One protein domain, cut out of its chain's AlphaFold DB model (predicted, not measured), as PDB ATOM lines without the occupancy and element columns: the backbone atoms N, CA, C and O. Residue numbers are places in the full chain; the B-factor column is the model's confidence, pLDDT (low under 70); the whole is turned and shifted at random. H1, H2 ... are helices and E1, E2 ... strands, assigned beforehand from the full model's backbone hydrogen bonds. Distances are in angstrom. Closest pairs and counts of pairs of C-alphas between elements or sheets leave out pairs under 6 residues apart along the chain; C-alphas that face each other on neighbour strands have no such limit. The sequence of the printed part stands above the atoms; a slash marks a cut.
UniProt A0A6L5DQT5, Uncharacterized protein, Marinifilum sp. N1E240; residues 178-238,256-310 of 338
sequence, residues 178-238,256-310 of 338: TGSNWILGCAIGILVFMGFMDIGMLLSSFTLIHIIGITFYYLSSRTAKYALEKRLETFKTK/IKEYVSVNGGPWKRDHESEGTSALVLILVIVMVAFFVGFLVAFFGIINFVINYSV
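This is residues 178 to 238 and 256 to 310 of the 338 residues of an uncharacterized protein of Marinifilum sp. N1E240 (UniProt A0A6L5DQT5). What does the model look like? H1 and H3 stand side by side, running opposite ways, with little H2 at the turn between them, and H6 packs on H3; from this small body the long helix H5 reaches away as an arm that ends in a loop, residues 256 to 270, and makes most of the length. Residues 229 to 238, of which 229 to 236 belong to H4, stick out elsewhere. How large is it, and of what is it built? The printed part has 116 residues, mostly helix, in the order H1, H2, H3, E1, H4, H5, H6; it is extended, with a radius of gyration of the C-alphas of 21.2 A, and flat, spanning 67 by 50 by 15 A.

Where do the first elements lie? H1, residues 181 to 197, begins at C-alpha 181 (263.072, 228.426, 178.411) and is 24.1 A long. H2 holds residues 199 to 202 and H3 residues 205 to 220, 22.0 A. What follows? E1 is residues 222 to 224 and H4 residues 225 to 236, 16.4 A. H5, residues 271 to 294, is 34.5 A long, and H6, residues 296 to 308, 17.0 A, ends at C-alpha 308 (266.515, 209.643, 182.229).

What does H1, the hub, touch? With residues 184 to 191 alone it touches H3 at a shallow tilt of 14 degrees, opposite ways, the closest C-alphas being those of Ala 187 and Ile 214, 6.7 A apart. H1 and H5 touch through residues 183 to 190 and 289 to 294 alone, about perpendicular at 81 degrees, the closest C-alphas being those of Ala 187 and Gly 293 at 3.8 A. H1 also touches H2, closest at the C-alphas of Gly 195 and Leu 202, 5.5 A, and only just touches H6, with 3 pairs of C-alphas within 8 A, the closest those of Ala 187 and Val 296 at 6.4 A. Where are the others? H3 and H6 touch at a shallow tilt of 27 degrees, the same way, with the C-alphas of Tyr 217 and Gly 300 closest at 3.9 A. H4 and H6 are close but not clearly touching, the C-alphas of Ala 227 and Asn 307 being closest at 7.7 A; E1 pairs with no named strand. What do the backbones show? Every O i to N i+4 pair is within hydrogen-bond range in H1, H3, H4, H5 and H6, and H2 is too short for such a pair.

Where is the cut? Residues 239 to 255 are not printed, and C-alphas 238 and 256 are 32.8 A apart across it. Which links are long? Of the links that are printed whole, none is long. Where is confidence low? Residues 232 to 238 and 256 to 257 are under 70 in pLDDT.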
ATOM      1  N   THR A 178     262.932 219.940 175.827       83.81
ATOM      2  CA  THR A 178     261.531 220.167 176.223       83.81
ATOM      3  C   THR A 178     261.428 220.854 177.588       83.81
ATOM      4  O   THR A 178     260.403 220.749 178.257       83.81
ATOM      5  N   GLY A 179     262.516 221.474 178.052       77.94
ATOM      6  CA  GLY A 179     262.541 222.221 179.309       77.94
ATOM      7  C   GLY A 179     261.905 223.601 179.172       77.94
ATOM      8  O   GLY A 179     261.660 224.094 178.071       77.94
ATOM      9  N   SER A 180     261.673 224.263 180.303       82.94
ATOM     10  CA  SER A 180     261.230 225.657 180.324       82.94
ATOM     11  C   SER A 180     262.370 226.591 179.914       82.94
ATOM     12  O   SER A 180     263.396 226.658 180.597       82.94
ATOM     13  N   ASN A 181     262.178 227.335 178.819       84.44
ATOM     14  CA  ASN A 181     263.072 228.426 178.411       84.44
ATOM     15  C   ASN A 181     263.123 229.547 179.455       84.44
ATOM     16  O   ASN A 181     264.138 230.226 179.555       84.44
ATOM     17  N   TRP A 182     262.066 229.714 180.255       83.44
ATOM     18  CA  TRP A 182     262.028 230.718 181.315       83.44
ATOM     19  C   TRP A 182     263.018 230.396 182.430       83.44
ATOM     20  O   TRP A 182     263.806 231.251 182.801       83.44
ATOM     21  N   ILE A 183     263.049 229.144 182.907       86.62
ATOM     22  CA  ILE A 183     264.025 228.709 183.924       86.62
ATOM     23  C   ILE A 183     265.453 228.936 183.412       86.62
ATOM     24  O   ILE A 183     266.296 229.454 184.141       86.62
ATOM     25  N   LEU A 184     265.707 228.597 182.142       90.88
ATOM     26  CA  LEU A 184     267.007 228.816 181.510       90.88
ATOM     27  C   LEU A 184     267.359 230.310 181.432       90.88
ATOM     28  O   LEU A 184     268.468 230.695 181.790       90.88
ATOM     29  N   GLY A 185     266.406 231.143 181.008       88.25
ATOM     30  CA  GLY A 185     266.559 232.592 180.932       88.25
ATOM     31  C   GLY A 185     266.807 233.231 182.297       88.25
ATOM     32  O   GLY A 185     267.722 234.037 182.421       88.25
ATOM     33  N   CYS A 186     266.071 232.824 183.334       91.25
ATOM     34  CA  CYS A 186     266.287 233.271 184.711       91.25
ATOM     35  C   CYS A 186     267.691 232.915 185.206       91.25
ATOM     36  O   CYS A 186     268.383 233.775 185.737       91.25
ATOM     37  N   ALA A 187     268.139 231.674 184.997       93.44
ATOM     38  CA  ALA A 187     269.461 231.237 185.441       93.44
ATOM     39  C   ALA A 187     270.601 231.969 184.704       93.44
ATOM     40  O   ALA A 187     271.557 232.427 185.324       93.44
ATOM     41  N   ILE A 188     270.476 232.168 183.386       94.00
ATOM     42  CA  ILE A 188     271.429 232.989 182.618       94.00
ATOM     43  C   ILE A 188     271.378 234.454 183.078       94.00
ATOM     44  O   ILE A 188     272.417 235.098 183.204       94.00
ATOM     45  N   GLY A 189     270.186 234.978 183.370       90.88
ATOM     46  CA  GLY A 189     269.988 236.328 183.889       90.88
ATOM     47  C   GLY A 189     270.718 236.565 185.210       90.88
ATOM     48  O   GLY A 189     271.325 237.620 185.372       90.88
ATOM     49  N   ILE A 190     270.748 235.572 186.108       89.75
ATOM     50  CA  ILE A 190     271.541 235.634 187.347       89.75
ATOM     51  C   ILE A 190     273.028 235.785 187.032       89.75
ATOM     52  O   ILE A 190     273.673 236.654 187.610       89.75
ATOM     53  N   LEU A 191     273.570 235.002 186.092       89.94
ATOM     54  CA  LEU A 191     274.980 235.120 185.696       89.94
ATOM     55  C   LEU A 191     275.316 236.515 185.170       89.94
ATOM     56  O   LEU A 191     276.316 237.107 185.568       89.94
ATOM     57  N   VAL A 192     274.468 237.039 184.284       89.00
ATOM     58  CA  VAL A 192     274.642 238.374 183.704       89.00
ATOM     59  C   VAL A 192     274.561 239.443 184.792       89.00
ATOM     60  O   VAL A 192     275.431 240.306 184.866       89.00
ATOM     61  N   PHE A 193     273.560 239.362 185.670       86.50
ATOM     62  CA  PHE A 193     273.386 240.298 186.776       86.50
ATOM     63  C   PHE A 193     274.582 240.290 187.731       86.50
ATOM     64  O   PHE A 193     275.112 241.351 188.048       86.50
ATOM     65  N   MET A 194     275.051 239.111 188.149       84.56
ATOM     66  CA  MET A 194     276.221 239.000 189.026       84.56
ATOM     67  C   MET A 194     277.472 239.589 188.373       84.56
ATOM     68  O   MET A 194     278.243 240.256 189.050       84.56
ATOM     69  N   GLY A 195     277.629 239.427 187.057       83.19
ATOM     70  CA  GLY A 195     278.728 240.038 186.314       83.19
ATOM     71  C   GLY A 195     278.686 241.553 186.201       83.19
ATOM     72  O   GLY A 195     279.743 242.179 186.183       83.19
ATOM     73  N   PHE A 196     277.492 242.146 186.157       84.31
ATOM     74  CA  PHE A 196     277.346 243.599 186.238       84.31
ATOM     75  C   PHE A 196     277.622 244.138 187.642       84.31
ATOM     76  O   PHE A 196     278.151 245.239 187.767       84.31
ATOM     77  N   MET A 197     277.259 243.383 188.681       84.94
ATOM     78  CA  MET A 197     277.468 243.787 190.072       84.94
ATOM     79  C   MET A 197     278.945 243.718 190.472       84.94
ATOM     80  O   MET A 197     279.447 244.647 191.097       84.94
ATOM     81  N   ASP A 198     279.635 242.633 190.113       82.44
ATOM     82  CA  ASP A 198     281.057 242.448 190.397       82.44
ATOM     83  C   ASP A 198     281.686 241.413 189.446       82.44
ATOM     84  O   ASP A 198     281.320 240.234 189.421       82.44
ATOM     85  N   ILE A 199     282.708 241.831 188.697       77.69
ATOM     86  CA  ILE A 199     283.490 240.935 187.832       77.69
ATOM     87  C   ILE A 199     284.193 239.837 188.650       77.69
ATOM     88  O   ILE A 199     284.335 238.714 188.161       77.69
ATOM     89  N   GLY A 200     284.584 240.107 189.899       75.50
ATOM     90  CA  GLY A 200     285.153 239.108 190.807       75.50
ATOM     91  C   GLY A 200     284.184 237.959 191.101       75.50
ATOM     92  O   GLY A 200     284.593 236.797 191.152       75.50
ATOM     93  N   MET A 201     282.879 238.243 191.178       75.81
ATOM     94  CA  MET A 201     281.851 237.213 191.354       75.81
ATOM     95  C   MET A 201     281.708 236.299 190.131       75.81
ATOM     96  O   MET A 201     281.383 235.120 190.302       75.81
ATOM     97  N   LEU A 202     282.006 236.761 188.910       73.19
ATOM     98  CA  LEU A 202     281.996 235.895 187.717       73.19
ATOM     99  C   LEU A 202     283.066 234.805 187.765       73.19
ATOM    100  O   LEU A 202     282.864 233.725 187.215       73.19
ATOM    101  N   LEU A 203     284.190 235.071 188.428       76.25
ATOM    102  CA  LEU A 203     285.281 234.107 188.579       76.25
ATOM    103  C   LEU A 203     285.130 233.232 189.828       76.25
ATOM    104  O   LEU A 203     285.949 232.345 190.061       76.25
ATOM    105  N   SER A 204     284.079 233.448 190.621       84.31
ATOM    106  CA  SER A 204     283.828 232.662 191.824       84.31
ATOM    107  C   SER A 204     283.481 231.204 191.508       84.31
ATOM    108  O   SER A 204     282.874 230.874 190.481       84.31
ATOM    109  N   SER A 205     283.781 230.313 192.457       82.38
ATOM    110  CA  SER A 205     283.366 228.908 192.399       82.38
ATOM    111  C   SER A 205     281.844 228.767 192.274       82.38
ATOM    112  O   SER A 205     281.372 227.835 191.624       82.38
ATOM    113  N   PHE A 206     281.074 229.711 192.837       84.12
ATOM    114  CA  PHE A 206     279.621 229.755 192.678       84.12
ATOM    115  C   PHE A 206     279.225 229.874 191.202       84.12
ATOM    116  O   PHE A 206     278.440 229.061 190.720       84.12
ATOM    117  N   THR A 207     279.804 230.825 190.464       87.81
ATOM    118  CA  THR A 207     279.491 231.037 189.043       87.81
ATOM    119  C   THR A 207     279.814 229.804 188.202       87.81
ATOM    120  O   THR A 207     278.994 229.382 187.385       87.81
ATOM    121  N   LEU A 208     280.958 229.157 188.446       87.75
ATOM    122  CA  LEU A 208     281.320 227.912 187.760       87.75
ATOM    123  C   LEU A 208     280.307 226.793 188.031       87.75
ATOM    124  O   LEU A 208     279.814 226.157 187.097       87.75
ATOM    125  N   ILE A 209     279.955 226.576 189.299       89.75
ATOM    126  CA  ILE A 209     278.962 225.573 189.700       89.75
ATOM    127  C   ILE A 209     277.588 225.902 189.099       89.75
ATOM    128  O   ILE A 209     276.882 224.998 188.649       89.75
ATOM    129  N   HIS A 210     277.227 227.182 189.022       92.06
ATOM    130  CA  HIS A 210     275.969 227.630 188.440       92.06
ATOM    131  C   HIS A 210     275.910 227.393 186.926       92.06
ATOM    132  O   HIS A 210     274.919 226.858 186.434       92.06
ATOM    133  N   ILE A 211     276.991 227.667 186.185       93.62
ATOM    134  CA  ILE A 211     277.107 227.338 184.751       93.62
ATOM    135  C   ILE A 211     276.954 225.829 184.523       93.62
ATOM    136  O   ILE A 211     276.264 225.397 183.589       93.62
ATOM    137  N   ILE A 212     277.556 225.006 185.388       93.62
ATOM    138  CA  ILE A 212     277.384 223.553 185.309       93.62
ATOM    139  C   ILE A 212     275.933 223.176 185.626       93.62
ATOM    140  O   ILE A 212     275.361 222.353 184.917       93.62
ATOM    141  N   GLY A 213     275.303 223.816 186.613       94.81
ATOM    142  CA  GLY A 213     273.882 223.658 186.932       94.81
ATOM    143  C   GLY A 213     272.958 223.993 185.755       94.81
ATOM    144  O   GLY A 213     272.056 223.216 185.443       94.81
ATOM    145  N   ILE A 214     273.228 225.088 185.041       95.94
ATOM    146  CA  ILE A 214     272.521 225.487 183.815       95.94
ATOM    147  C   ILE A 214     272.687 224.428 182.727       95.94
ATOM    148  O   ILE A 214     271.710 223.985 182.120       95.94
ATOM    149  N   THR A 215     273.922 223.979 182.501       95.75
ATOM    150  CA  THR A 215     274.223 222.950 181.496       95.75
ATOM    151  C   THR A 215     273.548 221.624 181.853       95.75
ATOM    152  O   THR A 215     272.971 220.958 180.990       95.75
ATOM    153  N   PHE A 216     273.568 221.250 183.132       96.12
ATOM    154  CA  PHE A 216     272.876 220.080 183.655       96.12
ATOM    155  C   PHE A 216     271.371 220.178 183.444       96.12
ATOM    156  O   PHE A 216     270.784 219.238 182.905       96.12
ATOM    157  N   TYR A 217     270.745 221.301 183.792       95.06
ATOM    158  CA  TYR A 217     269.331 221.536 183.519       95.06
ATOM    159  C   TYR A 217     269.025 221.411 182.027       95.06
ATOM    160  O   TYR A 217     268.113 220.679 181.646       95.06
ATOM    161  N   TYR A 218     269.820 222.046 181.166       94.81
ATOM    162  CA  TYR A 218     269.624 221.969 179.723       94.81
ATOM    163  C   TYR A 218     269.663 220.520 179.217       94.81
ATOM    164  O   TYR A 218     268.730 220.072 178.550       94.81
ATOM    165  N   LEU A 219     270.702 219.755 179.570       94.12
ATOM    166  CA  LEU A 219     270.858 218.373 179.110       94.12
ATOM    167  C   LEU A 219     269.821 217.421 179.722       94.12
ATOM    168  O   LEU A 219     269.263 216.577 179.015       94.12
ATOM    169  N   SER A 220     269.533 217.561 181.016       91.38
ATOM    170  CA  SER A 220     268.516 216.762 181.713       91.38
ATOM    171  C   SER A 220     267.105 217.038 181.188       91.38
ATOM    172  O   SER A 220     266.263 216.147 181.212       91.38
ATOM    173  N   SER A 221     266.861 218.222 180.622       88.62
ATOM    174  CA  SER A 221     265.600 218.606 179.974       88.62
ATOM    175  C   SER A 221     265.426 218.053 178.556       88.62
ATOM    176  O   SER A 221     264.393 218.288 177.925       88.62
ATOM    177  N   ARG A 222     266.423 217.339 178.018       87.88
ATOM    178  CA  ARG A 222     266.323 216.720 176.694       87.88
ATOM    179  C   ARG A 222     265.615 215.369 176.777       87.88
ATOM    180  O   ARG A 222     266.116 214.412 177.373       87.88
ATOM    181  N   THR A 223     264.470 215.286 176.114       86.38
ATOM    182  CA  THR A 223     263.588 214.116 176.096       86.38
ATOM    183  C   THR A 223     263.752 213.362 174.780       86.38
ATOM    184  O   THR A 223     263.776 213.980 173.718       86.38
ATOM    185  N   ALA A 224     263.874 212.034 174.837       89.25
ATOM    186  CA  ALA A 224     263.886 211.184 173.645       89.25
ATOM    187  C   ALA A 224     262.524 211.204 172.930       89.25
ATOM    188  O   ALA A 224     261.487 211.279 173.595       89.25
ATOM    189  N   LYS A 225     262.523 211.086 171.596       86.25
ATOM    190  CA  LYS A 225     261.321 211.148 170.744       86.25
ATOM    191  C   LYS A 225     260.187 210.239 171.241       86.25
ATOM    192  O   LYS A 225     259.083 210.725 171.474       86.25
ATOM    193  N   TYR A 226     260.479 208.973 171.556       85.31
ATOM    194  CA  TYR A 226     259.465 208.034 172.068       85.31
ATOM    195  C   TYR A 226     258.816 208.470 173.392       85.31
ATOM    196  O   TYR A 226     257.638 208.221 173.636       85.31
ATOM    197  N   ALA A 227     259.576 209.123 174.275       83.94
ATOM    198  CA  ALA A 227     259.062 209.593 175.558       83.94
ATOM    199  C   ALA A 227     258.239 210.876 175.391       83.94
ATOM    200  O   ALA A 227     257.293 211.099 176.146       83.94
ATOM    201  N   LEU A 228     258.591 211.706 174.406       79.50
ATOM    202  CA  LEU A 228     257.857 212.912 174.041       79.50
ATOM    203  C   LEU A 228     256.485 212.556 173.461       79.50
ATOM    204  O   LEU A 228     255.479 213.067 173.945       79.50
ATOM    205  N   GLU A 229     256.429 211.639 172.496       79.69
ATOM    206  CA  GLU A 229     255.176 211.183 171.878       79.69
ATOM    207  C   GLU A 229     254.217 210.590 172.919       79.69
ATOM    208  O   GLU A 229     253.079 211.043 173.039       79.69
ATOM    209  N   LYS A 230     254.719 209.705 173.792       79.50
ATOM    210  CA  LYS A 230     253.939 209.149 174.910       79.50
ATOM    211  C   LYS A 230     253.350 210.233 175.824       79.50
ATOM    212  O   LYS A 230     252.230 210.113 176.327       79.50
ATOM    213  N   ARG A 231     254.106 211.305 176.084       73.12
ATOM    214  CA  ARG A 231     253.607 212.446 176.866       73.12
ATOM    215  C   ARG A 231     252.550 213.220 176.103       73.12
ATOM    216  O   ARG A 231     251.548 213.567 176.711       73.12
ATOM    217  N   LEU A 232     252.743 213.480 174.811       68.25
ATOM    218  CA  LEU A 232     251.753 214.176 173.988       68.25
ATOM    219  C   LEU A 232     250.426 213.418 173.943       68.25
ATOM    220  O   LEU A 232     249.380 214.042 174.082       68.25
ATOM    221  N   GLU A 233     250.445 212.091 173.844       69.31
ATOM    222  CA  GLU A 233     249.239 211.260 173.961       69.31
ATOM    223  C   GLU A 233     248.567 211.413 175.336       69.31
ATOM    224  O   GLU A 233     247.350 211.590 175.443       69.31
ATOM    225  N   THR A 234     249.372 211.437 176.403       66.00
ATOM    226  CA  THR A 234     248.891 211.650 177.779       66.00
ATOM    227  C   THR A 234     248.361 213.078 178.004       66.00
ATOM    228  O   THR A 234     247.451 213.291 178.803       66.00
ATOM    229  N   PHE A 235     248.911 214.080 177.313       63.25
ATOM    230  CA  PHE A 235     248.481 215.476 177.404       63.25
ATOM    231  C   PHE A 235     247.246 215.762 176.552       63.25
ATOM    232  O   PHE A 235     246.365 216.484 177.008       63.25
ATOM    233  N   LYS A 236     247.114 215.143 175.371       57.50
ATOM    234  CA  LYS A 236     245.873 215.174 174.579       57.50
ATOM    235  C   LYS A 236     244.675 214.665 175.390       57.50
ATOM    236  O   LYS A 236     243.561 215.137 175.199       57.50
ATOM    237  N   THR A 237     244.911 213.745 176.325       54.12
ATOM    238  CA  THR A 237     243.879 213.160 177.191       54.12
ATOM    239  C   THR A 237     243.644 213.916 178.507       54.12
ATOM    240  O   THR A 237     242.619 213.693 179.147       54.12
ATOM    241  N   LYS A 238     244.524 214.839 178.922       50.41
ATOM    242  CA  LYS A 238     244.409 215.557 180.206       50.41
ATOM    243  C   LYS A 238     244.434 217.074 180.011       50.41
ATOM    244  O   LYS A 238     245.483 217.661 179.764       50.41
ATOM    245  N   ILE A 256     247.772 247.092 186.213       57.34
ATOM    246  CA  ILE A 256     247.011 247.415 187.417       57.34
ATOM    247  C   ILE A 256     246.504 248.844 187.207       57.34
ATOM    248  O   ILE A 256     247.298 249.752 186.978       57.34
ATOM    249  N   LYS A 257     245.180 249.018 187.157       69.06
ATOM    250  CA  LYS A 257     244.546 250.338 187.147       69.06
ATOM    251  C   LYS A 257     243.938 250.558 188.514       69.06
ATOM    252  O   LYS A 257     243.099 249.758 188.929       69.06
ATOM    253  N   GLU A 258     244.349 251.618 189.189       70.81
ATOM    254  CA  GLU A 258     243.880 251.925 190.535       70.81
ATOM    255  C   GLU A 258     242.955 253.132 190.491       70.81
ATOM    256  O   GLU A 258     243.147 254.077 189.725       70.81
ATOM    257  N   TYR A 259     241.890 253.064 191.282       79.31
ATOM    258  CA  TYR A 259     240.894 254.115 191.376       79.31
ATOM    259  C   TYR A 259     240.691 254.445 192.845       79.31
ATOM    260  O   TYR A 259     240.518 253.545 193.664       79.31
ATOM    261  N   VAL A 260     240.653 255.734 193.163       81.62
ATOM    262  CA  VAL A 260     240.398 256.231 194.518       81.62
ATOM    263  C   VAL A 260     239.219 257.203 194.511       81.62
ATOM    264  O   VAL A 260     239.000 257.947 193.549       81.62
ATOM    265  N   SER A 261     238.431 257.182 195.587       72.38
ATOM    266  CA  SER A 261     237.353 258.140 195.849       72.38
ATOM    267  C   SER A 261     237.727 258.963 197.075       72.38
ATOM    268  O   SER A 261     237.840 258.438 198.182       72.38
ATOM    269  N   VAL A 262     237.935 260.264 196.881       71.56
ATOM    270  CA  VAL A 262     238.199 261.199 197.979       71.56
ATOM    271  C   VAL A 262     236.860 261.762 198.453       71.56
ATOM    272  O   VAL A 262     236.110 262.326 197.656       71.56
ATOM    273  N   ASN A 263     236.554 261.600 199.745       71.00
ATOM    274  CA  ASN A 263     235.344 262.113 200.406       71.00
ATOM    275  C   ASN A 263     234.016 261.709 199.732       71.00
ATOM    276  O   ASN A 263     233.092 262.515 199.640       71.00
ATOM    277  N   GLY A 264     233.918 260.470 199.234       72.06
ATOM    278  CA  GLY A 264     232.699 259.956 198.594       72.06
ATOM    279  C   GLY A 264     232.418 260.534 197.201       72.06
ATOM    280  O   GLY A 264     231.330 260.342 196.664       72.06
ATOM    281  N   GLY A 265     233.383 261.247 196.611       72.69
ATOM    282  CA  GLY A 265     233.302 261.760 195.246       72.69
ATOM    283  C   GLY A 265     233.442 260.673 194.167       72.69
ATOM    284  O   GLY A 265     233.722 259.510 194.468       72.69
ATOM    285  N   PRO A 266     233.273 261.034 192.882       71.75
ATOM    286  CA  PRO A 266     233.417 260.096 191.774       71.75
ATOM    287  C   PRO A 266     234.825 259.495 191.734       71.75
ATOM    288  O   PRO A 266     235.812 260.204 191.935       71.75
ATOM    289  N   TRP A 267     234.902 258.192 191.457       75.19
ATOM    290  CA  TRP A 267     236.157 257.455 191.326       75.19
ATOM    291  C   TRP A 267     237.052 258.102 190.269       75.19
ATOM    292  O   TRP A 267     236.661 258.238 189.108       75.19
ATOM    293  N   LYS A 268     238.259 258.495 190.673       81.69
ATOM    294  CA  LYS A 268     239.291 259.009 189.770       81.69
ATOM    295  C   LYS A 268     240.435 258.014 189.710       81.69
ATOM    296  O   LYS A 268     240.738 257.352 190.698       81.69
ATOM    297  N   ARG A 269     241.033 257.900 188.528       79.81
ATOM    298  CA  ARG A 269     242.192 257.043 188.299       79.81
ATOM    299  C   ARG A 269     243.396 257.603 189.055       79.81
ATOM    300  O   ARG A 269     243.675 258.796 188.944       79.81
ATOM    301  N   ASP A 270     244.072 256.747 189.806       78.56
ATOM    302  CA  ASP A 270     245.226 257.090 190.628       78.56
ATOM    303  C   ASP A 270     246.519 256.642 189.947       78.56
ATOM    304  O   ASP A 270     246.977 255.512 190.089       78.56
ATOM    305  N   HIS A 271     247.107 257.540 189.164       78.12
ATOM    306  CA  HIS A 271     248.315 257.239 188.399       78.12
ATOM    307  C   HIS A 271     249.572 257.051 189.262       78.12
ATOM    308  O   HIS A 271     250.512 256.391 188.821       78.12
ATOM    309  N   GLU A 272     249.612 257.622 190.467       75.88
ATOM    310  CA  GLU A 272     250.770 257.531 191.363       75.88
ATOM    311  C   GLU A 272     250.805 256.169 192.068       75.88
ATOM    312  O   GLU A 272     251.844 255.495 192.084       75.88
ATOM    313  N   SER A 273     249.647 255.708 192.549       77.75
ATOM    314  CA  SER A 273     249.504 254.360 193.108       77.75
ATOM    315  C   SER A 273     249.675 253.279 192.034       77.75
ATOM    316  O   SER A 273     250.349 252.286 192.294       77.75
ATOM    317  N   GLU A 274     249.220 253.512 190.791       74.12
ATOM    318  CA  GLU A 274     249.517 252.642 189.635       74.12
ATOM    319  C   GLU A 274     251.023 252.512 189.352       74.12
ATOM    320  O   GLU A 274     251.519 251.419 189.069       74.12
ATOM    321  N   GLY A 275     251.773 253.620 189.417       71.56
ATOM    322  CA  GLY A 275     253.226 253.605 189.235       71.56
ATOM    323  C   GLY A 275     253.933 252.827 190.346       71.56
ATOM    324  O   GLY A 275     254.826 252.019 190.080       71.56
ATOM    325  N   THR A 276     253.488 253.018 191.586       77.25
ATOM    326  CA  THR A 276     254.033 252.321 192.756       77.25
ATOM    327  C   THR A 276     253.721 250.825 192.712       77.25
ATOM    328  O   THR A 276     254.621 250.006 192.908       77.25
ATOM    329  N   SER A 277     252.486 250.434 192.387       71.56
ATOM    330  CA  SER A 277     252.100 249.024 192.293       71.56
ATOM    331  C   SER A 277     252.761 248.312 191.113       71.56
ATOM    332  O   SER A 277     253.169 247.158 191.256       71.56
ATOM    333  N   ALA A 278     252.988 249.002 189.992       71.50
ATOM    334  CA  ALA A 278     253.789 248.475 188.889       71.50
ATOM    335  C   ALA A 278     255.255 248.225 189.292       71.50
ATOM    336  O   ALA A 278     255.804 247.172 188.966       71.50
ATOM    337  N   LEU A 279     255.891 249.143 190.030       74.81
ATOM    338  CA  LEU A 279     257.263 248.959 190.522       74.81
ATOM    339  C   LEU A 279     257.369 247.815 191.536       74.81
ATOM    340  O   LEU A 279     258.290 247.002 191.445       74.81
ATOM    341  N   VAL A 280     256.412 247.709 192.463       76.12
ATOM    342  CA  VAL A 280     256.329 246.583 193.407       76.12
ATOM    343  C   VAL A 280     256.144 245.266 192.653       76.12
ATOM    344  O   VAL A 280     256.831 244.292 192.951       76.12
ATOM    345  N   LEU A 281     255.281 245.229 191.635       72.06
ATOM    346  CA  LEU A 281     255.088 244.043 190.802       72.06
ATOM    347  C   LEU A 281     256.372 243.653 190.060       72.06
ATOM    348  O   LEU A 281     256.738 242.480 190.059       72.06
ATOM    349  N   ILE A 282     257.079 244.617 189.462       74.19
ATOM    350  CA  ILE A 282     258.369 244.374 188.804       74.19
ATOM    351  C   ILE A 282     259.373 243.800 189.806       74.19
ATOM    352  O   ILE A 282     260.019 242.797 189.503       74.19
ATOM    353  N   LEU A 283     259.476 244.378 191.006       78.88
ATOM    354  CA  LEU A 283     260.352 243.870 192.061       78.88
ATOM    355  C   LEU A 283     260.004 242.421 192.429       78.88
ATOM    356  O   LEU A 283     260.897 241.579 192.494       78.88
ATOM    357  N   VAL A 284     258.718 242.107 192.602       77.12
ATOM    358  CA  VAL A 284     258.251 240.742 192.889       77.12
ATOM    359  C   VAL A 284     258.606 239.784 191.750       77.12
ATOM    360  O   VAL A 284     259.133 238.704 192.009       77.12
ATOM    361  N   ILE A 285     258.381 240.170 190.489       75.50
ATOM    362  CA  ILE A 285     258.743 239.357 189.317       75.50
ATOM    363  C   ILE A 285     260.250 239.097 189.287       75.50
ATOM    364  O   ILE A 285     260.670 237.962 189.062       75.50
ATOM    365  N   VAL A 286     261.064 240.122 189.547       79.19
ATOM    366  CA  VAL A 286     262.522 239.998 189.622       79.19
ATOM    367  C   VAL A 286     262.914 239.036 190.743       79.19
ATOM    368  O   VAL A 286     263.661 238.094 190.487       79.19
ATOM    369  N   MET A 287     262.365 239.183 191.952       80.69
ATOM    370  CA  MET A 287     262.632 238.269 193.071       80.69
ATOM    371  C   MET A 287     262.261 236.817 192.737       80.69
ATOM    372  O   MET A 287     263.041 235.904 193.009       80.69
ATOM    373  N   VAL A 288     261.108 236.595 192.099       80.88
ATOM    374  CA  VAL A 288     260.684 235.263 191.640       80.88
ATOM    375  C   VAL A 288     261.637 234.725 190.571       80.88
ATOM    376  O   VAL A 288     262.016 233.557 190.629       80.88
ATOM    377  N   ALA A 289     262.068 235.554 189.620       82.31
ATOM    378  CA  ALA A 289     263.023 235.161 188.589       82.31
ATOM    379  C   ALA A 289     264.378 234.756 189.190       82.31
ATOM    380  O   ALA A 289     264.912 233.712 188.816       82.31
ATOM    381  N   PHE A 290     264.897 235.514 190.162       84.75
ATOM    382  CA  PHE A 290     266.098 235.133 190.912       84.75
ATOM    383  C   PHE A 290     265.898 233.793 191.613       84.75
ATOM    384  O   PHE A 290     266.685 232.869 191.420       84.75
ATOM    385  N   PHE A 291     264.812 233.647 192.370       86.44
ATOM    386  CA  PHE A 291     264.515 232.409 193.083       86.44
ATOM    387  C   PHE A 291     264.464 231.188 192.147       86.44
ATOM    388  O   PHE A 291     265.111 230.170 192.396       86.44
ATOM    389  N   VAL A 292     263.751 231.307 191.024       86.44
ATOM    390  CA  VAL A 292     263.644 230.257 190.002       86.44
ATOM    391  C   VAL A 292     264.997 229.954 189.359       86.44
ATOM    392  O   VAL A 292     265.324 228.783 189.160       86.44
ATOM    393  N   GLY A 293     265.792 230.979 189.047       87.25
ATOM    394  CA  GLY A 293     267.112 230.800 188.449       87.25
ATOM    395  C   GLY A 293     268.083 230.085 189.394       87.25
ATOM    396  O   GLY A 293     268.762 229.153 188.968       87.25
ATOM    397  N   PHE A 294     268.092 230.415 190.691       87.00
ATOM    398  CA  PHE A 294     268.922 229.711 191.679       87.00
ATOM    399  C   PHE A 294     268.565 228.221 191.785       87.00
ATOM    400  O   PHE A 294     269.459 227.388 191.957       87.00
ATOM    401  N   LEU A 295     267.289 227.869 191.597       90.62
ATOM    402  CA  LEU A 295     266.787 226.490 191.592       90.62
ATOM    403  C   LEU A 295     267.049 225.713 190.288       90.62
ATOM    404  O   LEU A 295     266.561 224.591 190.139       90.62
ATOM    405  N   VAL A 296     267.838 226.238 189.344       94.06
ATOM    406  CA  VAL A 296     268.107 225.566 188.058       94.06
ATOM    407  C   VAL A 296     268.630 224.132 188.223       94.06
ATOM    408  O   VAL A 296     268.157 223.225 187.536       94.06
ATOM    409  N   ALA A 297     269.531 223.884 189.181       92.62
ATOM    410  CA  ALA A 297     270.048 222.542 189.455       92.62
ATOM    411  C   ALA A 297     268.956 221.603 189.997       92.62
ATOM    412  O   ALA A 297     268.852 220.459 189.552       92.62
ATOM    413  N   PHE A 298     268.095 222.099 190.889       90.88
ATOM    414  CA  PHE A 298     266.943 221.359 191.406       90.88
ATOM    415  C   PHE A 298     265.967 220.971 190.289       90.88
ATOM    416  O   PHE A 298     265.594 219.801 190.166       90.88
ATOM    417  N   PHE A 299     265.624 221.907 189.401       88.75
ATOM    418  CA  PHE A 299     264.817 221.592 188.222       88.75
ATOM    419  C   PHE A 299     265.520 220.603 187.287       88.75
ATOM    420  O   PHE A 299     264.865 219.752 186.683       88.75
ATOM    421  N   GLY A 300     266.851 220.657 187.207       90.00
ATOM    422  CA  GLY A 300     267.651 219.670 186.490       90.00
ATOM    423  C   GLY A 300     267.499 218.259 187.063       90.00
ATOM    424  O   GLY A 300     267.351 217.304 186.305       90.00
ATOM    425  N   ILE A 301     267.447 218.108 188.391       91.81
ATOM    426  CA  ILE A 301     267.190 216.814 189.048       91.81
ATOM    427  C   ILE A 301     265.796 216.299 188.688       91.81
ATOM    428  O   ILE A 301     265.652 215.141 188.294       91.81
ATOM    429  N   ILE A 302     264.772 217.151 188.778       86.88
ATOM    430  CA  ILE A 302     263.399 216.773 188.414       86.88
ATOM    431  C   ILE A 302     263.357 216.290 186.960       86.88
ATOM    432  O   ILE A 302     262.854 215.201 186.669       86.88
ATOM    433  N   ASN A 303     263.954 217.056 186.045       85.69
ATOM    434  CA  ASN A 303     264.003 216.695 184.633       85.69
ATOM    435  C   ASN A 303     264.836 215.435 184.382       85.69
ATOM    436  O   ASN A 303     264.456 214.617 183.546       85.69
ATOM    437  N   PHE A 304     265.905 215.205 185.144       89.44
ATOM    438  CA  PHE A 304     266.647 213.950 185.105       89.44
ATOM    439  C   PHE A 304     265.751 212.760 185.460       89.44
ATOM    440  O   PHE A 304     265.678 211.794 184.697       89.44
ATOM    441  N   VAL A 305     265.020 212.829 186.574       84.94
ATOM    442  CA  VAL A 305     264.120 211.748 186.999       84.94
ATOM    443  C   VAL A 305     263.055 211.484 185.933       84.94
ATOM    444  O   VAL A 305     262.781 210.333 185.596       84.94
ATOM    445  N   ILE A 306     262.502 212.534 185.333       80.44
ATOM    446  CA  ILE A 306     261.433 212.420 184.338       80.44
ATOM    447  C   ILE A 306     261.951 211.905 182.976       80.44
ATOM    448  O   ILE A 306     261.253 211.144 182.301       80.44
ATOM    449  N   ASN A 307     263.161 212.293 182.557       82.00
ATOM    450  CA  ASN A 307     263.676 212.046 181.199       82.00
ATOM    451  C   ASN A 307     264.716 210.918 181.101       82.00
ATOM    452  O   ASN A 307     264.922 210.375 180.010       82.00
ATOM    453  N   TYR A 308     265.375 210.567 182.207       84.19
ATOM    454  CA  TYR A 308     266.515 209.643 182.229       84.19
ATOM    455  C   TYR A 308     266.345 208.447 183.178       84.19
ATOM    456  O   TYR A 308     266.983 207.426 182.931       84.19
ATOM    457  N   SER A 309     265.472 208.485 184.197       77.25
ATOM    458  CA  SER A 309     265.365 207.403 185.210       77.25
ATOM    459  C   SER A 309     265.199 205.988 184.635       77.25
ATOM    460  O   SER A 309     265.736 205.024 185.176       77.25
ATOM    461  N   VAL A 310     264.502 205.853 183.504       75.69
ATOM    462  CA  VAL A 310     264.227 204.558 182.852       75.69
ATOM    463  C   VAL A 310     265.042 204.308 181.581       75.69
ATOM    464  O   VAL A 310     264.967 203.218 181.013       75.69
TER     465      VAL A 310